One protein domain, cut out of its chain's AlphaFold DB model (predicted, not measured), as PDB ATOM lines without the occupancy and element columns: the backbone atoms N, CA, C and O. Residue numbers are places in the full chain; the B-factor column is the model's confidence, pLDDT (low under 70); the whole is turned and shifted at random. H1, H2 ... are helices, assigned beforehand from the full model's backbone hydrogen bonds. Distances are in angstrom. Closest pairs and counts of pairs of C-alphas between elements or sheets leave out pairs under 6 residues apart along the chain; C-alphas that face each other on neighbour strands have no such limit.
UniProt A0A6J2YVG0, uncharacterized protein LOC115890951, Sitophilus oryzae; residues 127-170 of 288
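AT A GLANCE: This is residues 127 to 170 of the 288 residues of the protein "uncharacterized protein LOC115890951" of Sitophilus oryzae (UniProt A0A6J2YVG0). What shape is this? The longest helix, H2, meets H1 in an open V near the tight turn that joins them, and residues 163 to 170 fold back beside H2. Residues 127 to 133 stick out. How is it made up? The printed part has 44 residues with two named helices, H1 then H2, and no named strand; it is all helix and compact, radius of gyration of the C-alphas 10.5 A, spanning 29 by 22 by 15 A.

HOW THE PARTS SIT: How do the helices stand? H2, residues 147 to 162, touches H1, residues 128 to 142, through 147 to 154 and 135 to 139 alone; the closest C-alphas, of Leu 139 and Pro 147, are 6.9 A apart. They run opposite ways at a steep tilt of 60 degrees. What of their backbones? In H1 and H2 every O i to N i+4 pair is within hydrogen-bond range.

IN THESE COORDINATES: Where is H2? It measures 22.4 A, ending at C-alpha 162 (136.779, 159.215, 104.205). And H1? It measures 21.3 A, from C-alpha 128 (140.847, 145.209, 110.045).

THE WHOLE: How large is it? The farthest C-alphas, of Asp 145 and Gly 164, are 29.3 A apart. Any cut or low confidence? The printed part has no cut, and no printed residue is under 70 in pLDDT.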
ATOM      1  N   ARG A 127     136.629 145.230 110.128       86.56
ATOM      2  CA  ARG A 127     137.240 144.655 108.910       86.56
ATOM      3  C   ARG A 127     138.747 144.915 108.802       86.56
ATOM      4  O   ARG A 127     139.284 145.270 107.752       86.56
ATOM      5  N   ILE A 128     139.438 144.809 109.940       88.50
ATOM      6  CA  ILE A 128     140.847 145.209 110.045       88.50
ATOM      7  C   ILE A 128     141.728 144.304 109.178       88.50
ATOM      8  O   ILE A 128     142.673 144.789 108.561       88.50
ATOM      9  N   PHE A 129     141.408 143.012 109.084       87.12
ATOM     10  CA  PHE A 129     142.174 142.066 108.273       87.12
ATOM     11  C   PHE A 129     142.056 142.360 106.779       87.12
ATOM     12  O   PHE A 129     143.067 142.400 106.081       87.12
ATOM     13  N   GLU A 130     140.850 142.648 106.305       87.44
ATOM     14  CA  GLU A 130     140.597 143.017 104.915       87.44
ATOM     15  C   GLU A 130     141.297 144.333 104.563       87.44
ATOM     16  O   GLU A 130     141.859 144.474 103.478       87.44
ATOM     17  N   PHE A 131     141.361 145.274 105.511       89.81
ATOM     18  CA  PHE A 131     142.105 146.517 105.328       89.81
ATOM     19  C   PHE A 131     143.621 146.290 105.244       89.81
ATOM     20  O   PHE A 131     144.301 146.912 104.428       89.81
ATOM     21  N   PHE A 132     144.169 145.363 106.034       90.62
ATOM     22  CA  PHE A 132     145.572 144.965 105.896       90.62
ATOM     23  C   PHE A 132     145.850 144.295 104.550       90.62
ATOM     24  O   PHE A 132     146.846 144.633 103.909       90.62
ATOM     25  N   GLN A 133     144.974 143.399 104.091       89.31
ATOM     26  CA  GLN A 133     145.101 142.770 102.776       89.31
ATOM     27  C   GLN A 133     145.091 143.814 101.653       89.31
ATOM     28  O   GLN A 133     145.916 143.743 100.745       89.31
ATOM     29  N   PHE A 134     144.236 144.834 101.763       90.25
ATOM     30  CA  PHE A 134     144.198 145.974 100.848       90.25
ATOM     31  C   PHE A 134     145.528 146.751 100.810       90.25
ATOM     32  O   PHE A 134     146.049 147.025  99.725       90.25
ATOM     33  N   ILE A 135     146.116 147.068 101.972       91.56
ATOM     34  CA  ILE A 135     147.421 147.754 102.048       91.56
ATOM     35  C   ILE A 135     148.516 146.900 101.406       91.56
ATOM     36  O   ILE A 135     149.343 147.413 100.652       91.56
ATOM     37  N   VAL A 136     148.531 145.601 101.708       90.94
ATOM     38  CA  VAL A 136     149.519 144.662 101.169       90.94
ATOM     39  C   VAL A 136     149.390 144.576  99.647       90.94
ATOM     40  O   VAL A 136     150.398 144.709  98.961       90.94
ATOM     41  N   ALA A 137     148.178 144.462  99.100       90.00
ATOM     42  CA  ALA A 137     147.951 144.454  97.653       90.00
ATOM     43  C   ALA A 137     148.501 145.718  96.968       90.00
ATOM     44  O   ALA A 137     149.229 145.620  95.980       90.00
ATOM     45  N   HIS A 138     148.244 146.898  97.543       90.50
ATOM     46  CA  HIS A 138     148.783 148.165  97.037       90.50
ATOM     47  C   HIS A 138     150.308 148.220  97.110       90.50
ATOM     48  O   HIS A 138     150.962 148.705  96.187       90.50
ATOM     49  N   LEU A 139     150.887 147.700  98.192       91.44
ATOM     50  CA  LEU A 139     152.332 147.663  98.370       91.44
ATOM     51  C   LEU A 139     153.008 146.748  97.339       91.44
ATOM     52  O   LEU A 139     154.032 147.128  96.766       91.44
ATOM     53  N   LEU A 140     152.434 145.566  97.080       90.12
ATOM     54  CA  LEU A 140     152.939 144.642  96.061       90.12
ATOM     55  C   LEU A 140     152.790 145.212  94.647       90.12
ATOM     56  O   LEU A 140     153.697 145.033  93.835       90.12
ATOM     57  N   SER A 141     151.683 145.901  94.369       87.44
ATOM     58  CA  SER A 141     151.435 146.536  93.071       87.44
ATOM     59  C   SER A 141     152.442 147.657  92.792       87.44
ATOM     60  O   SER A 141     153.095 147.670  91.749       87.44
ATOM     61  N   ALA A 142     152.655 148.548  93.764       86.50
ATOM     62  CA  ALA A 142     153.540 149.700  93.604       86.50
ATOM     63  C   ALA A 142     155.040 149.353  93.645       86.50
ATOM     64  O   ALA A 142     155.849 150.171  93.214       86.50
ATOM     65  N   LYS A 143     155.421 148.182  94.188       88.81
ATOM     66  CA  LYS A 143     156.824 147.763  94.405       88.81
ATOM     67  C   LYS A 143     157.688 148.889  94.991       88.81
ATOM     68  O   LYS A 143     158.778 149.171  94.506       88.81
ATOM     69  N   ALA A 144     157.168 149.568  96.012       85.69
ATOM     70  CA  ALA A 144     157.802 150.762  96.556       85.69
ATOM     71  C   ALA A 144     159.140 150.442  97.250       85.69
ATOM     72  O   ALA A 144     159.195 149.564  98.111       85.69
ATOM     73  N   ASP A 145     160.184 151.224  96.952       86.69
ATOM     74  CA  ASP A 145     161.512 151.095  97.583       86.69
ATOM     75  C   ASP A 145     161.458 151.316  99.104       86.69
ATOM     76  O   ASP A 145     162.140 150.644  99.877       86.69
ATOM     77  N   ASN A 146     160.602 152.249  99.539       91.94
ATOM     78  CA  ASN A 146     160.374 152.586 100.942       91.94
ATOM     79  C   ASN A 146     158.935 152.223 101.354       91.94
ATOM     80  O   ASN A 146     158.036 153.068 101.268       91.94
ATOM     81  N   PRO A 147     158.688 150.997 101.853       91.31
ATOM     82  CA  PRO A 147     157.334 150.518 102.131       91.31
ATOM     83  C   PRO A 147     156.626 151.329 103.223       91.31
ATOM     84  O   PRO A 147     155.429 151.577 103.137       91.31
ATOM     85  N   ILE A 148     157.362 151.798 104.236       91.81
ATOM     86  CA  ILE A 148     156.790 152.543 105.371       91.81
ATOM     87  C   ILE A 148     156.217 153.890 104.915       91.81
ATOM     88  O   ILE A 148     155.102 154.254 105.293       91.81
ATOM     89  N   GLU A 149     156.964 154.630 104.095       93.75
ATOM     90  CA  GLU A 149     156.525 155.934 103.596       93.75
ATOM     91  C   GLU A 149     155.326 155.787 102.652       93.75
ATOM     92  O   GLU A 149     154.376 156.568 102.726       93.75
ATOM     93  N   PHE A 150     155.340 154.752 101.806       93.19
ATOM     94  CA  PHE A 150     154.228 154.431 100.920       93.19
ATOM     95  C   PHE A 150     152.944 154.133 101.700       93.19
ATOM     96  O   PHE A 150     151.906 154.733 101.425       93.19
ATOM     97  N   ILE A 151     153.018 153.275 102.722       93.25
ATOM     98  CA  ILE A 151     151.865 152.934 103.567       93.25
ATOM     99  C   ILE A 151     151.308 154.185 104.255       93.25
ATOM    100  O   ILE A 151     150.094 154.370 104.308       93.25
ATOM    101  N   LEU A 152     152.173 155.076 104.748       93.31
ATOM    102  CA  LEU A 152     151.736 156.311 105.397       93.31
ATOM    103  C   LEU A 152     150.997 157.241 104.420       93.31
ATOM    104  O   LEU A 152     149.958 157.799 104.773       93.31
ATOM    105  N   LYS A 153     151.485 157.368 103.180       92.56
ATOM    106  CA  LYS A 153     150.790 158.114 102.116       92.56
ATOM    107  C   LYS A 153     149.442 157.481 101.770       92.56
ATOM    108  O   LYS A 153     148.451 158.206 101.710       92.56
ATOM    109  N   LEU A 154     149.391 156.158 101.624       92.62
ATOM    110  CA  LEU A 154     148.167 155.419 101.308       92.62
ATOM    111  C   LEU A 154     147.107 155.586 102.406       92.62
ATOM    112  O   LEU A 154     145.964 155.937 102.125       92.62
ATOM    113  N   ILE A 155     147.485 155.420 103.676       92.31
ATOM    114  CA  ILE A 155     146.567 155.610 104.810       92.31
ATOM    115  C   ILE A 155     146.068 157.059 104.868       92.31
ATOM    116  O   ILE A 155     144.879 157.284 105.102       92.31
ATOM    117  N   ASN A 156     146.938 158.043 104.624       92.19
ATOM    118  CA  ASN A 156     146.528 159.446 104.557       92.19
ATOM    119  C   ASN A 156     145.519 159.697 103.426       92.19
ATOM    120  O   ASN A 156     144.535 160.398 103.646       92.19
ATOM    121  N   GLN A 157     145.703 159.089 102.252       91.38
ATOM    122  CA  GLN A 157     144.729 159.161 101.158       91.38
ATOM    123  C   GLN A 157     143.387 158.531 101.547       91.38
ATOM    124  O   GLN A 157     142.348 159.160 101.358       91.38
ATOM    125  N   CYS A 158     143.393 157.354 102.180       90.75
ATOM    126  CA  CYS A 158     142.177 156.726 102.707       90.75
ATOM    127  C   CYS A 158     141.460 157.625 103.729       90.75
ATOM    128  O   CYS A 158     140.233 157.736 103.720       90.75
ATOM    129  N   LEU A 159     142.210 158.299 104.608       89.31
ATOM    130  CA  LEU A 159     141.659 159.243 105.585       89.31
ATOM    131  C   LEU A 159     141.034 160.469 104.912       89.31
ATOM    132  O   LEU A 159     139.949 160.883 105.318       89.31
ATOM    133  N   LEU A 160     141.687 161.032 103.895       90.44
ATOM    134  CA  LEU A 160     141.168 162.168 103.130       90.44
ATOM    135  C   LEU A 160     139.919 161.790 102.331       90.44
ATOM    136  O   LEU A 160     138.948 162.546 102.340       90.44
ATOM    137  N   TYR A 161     139.907 160.612 101.701       90.12
ATOM    138  CA  TYR A 161     138.733 160.085 101.002       90.12
ATOM    139  C   TYR A 161     137.559 159.895 101.967       90.12
ATOM    140  O   TYR A 161     136.450 160.342 101.693       90.12
ATOM    141  N   ARG A 162     137.809 159.343 103.162       86.62
ATOM    142  CA  ARG A 162     136.779 159.215 104.205       86.62
ATOM    143  C   ARG A 162     136.203 160.566 104.644       86.62
ATOM    144  O   ARG A 162     135.047 160.625 105.051       86.62
ATOM    145  N   SER A 163     136.997 161.633 104.583       86.31
ATOM    146  CA  SER A 163     136.556 163.008 104.858       86.31
ATOM    147  C   SER A 163     135.894 163.691 103.651       86.31
ATOM    148  O   SER A 163     135.494 164.847 103.766       86.31
ATOM    149  N   GLY A 164     135.786 163.011 102.503       85.06
ATOM    150  CA  GLY A 164     135.214 163.538 101.260       85.06
ATOM    151  C   GLY A 164     136.127 164.502 100.493       85.06
ATOM    152  O   GLY A 164     135.646 165.260  99.659       85.06
ATOM    153  N   MET A 165     137.430 164.520 100.793       81.31
ATOM    154  CA  MET A 165     138.381 165.533 100.303       81.31
ATOM    155  C   MET A 165     139.332 165.022  99.212       81.31
ATOM    156  O   MET A 165     140.086 165.806  98.645       81.31
ATOM    157  N   SER A 166     139.351 163.716  98.949       85.06
ATOM    158  CA  SER A 166     140.268 163.075  98.001       85.06
ATOM    159  C   SER A 166     139.530 162.048  97.158       85.06
ATOM    160  O   SER A 166     138.463 161.584  97.548       85.06
ATOM    161  N   ASN A 167     140.143 161.665  96.040       84.19
ATOM    162  CA  ASN A 167     139.764 160.495  95.258       84.19
ATOM    163  C   ASN A 167     140.120 159.194  96.004       84.19
ATOM    164  O   ASN A 167     141.034 159.209  96.843       84.19
ATOM    165  N   PRO A 168     139.409 158.091  95.715       86.50
ATOM    166  CA  PRO A 168     139.671 156.797  96.325       86.50
ATOM    167  C   PRO A 168     140.987 156.206  95.790       86.50
ATOM    168  O   PRO A 168     141.183 156.183  94.574       86.50
ATOM    169  N   PRO A 169     141.899 155.736  96.659       87.81
ATOM    170  CA  PRO A 169     143.015 154.896  96.241       87.81
ATOM    171  C   PRO A 169     142.492 153.513  95.834       87.81
ATOM    172  O   PRO A 169     142.257 152.656  96.684       87.81
ATOM    173  N   LEU A 170     142.266 153.333  94.536       88.25
ATOM    174  CA  LEU A 170     141.901 152.052  93.933       88.25
ATOM    175  C   LEU A 170     143.154 151.296  93.493       88.25
ATOM    176  O   LEU A 170     144.198 151.901  93.232       88.25
TER     177      LEU A 170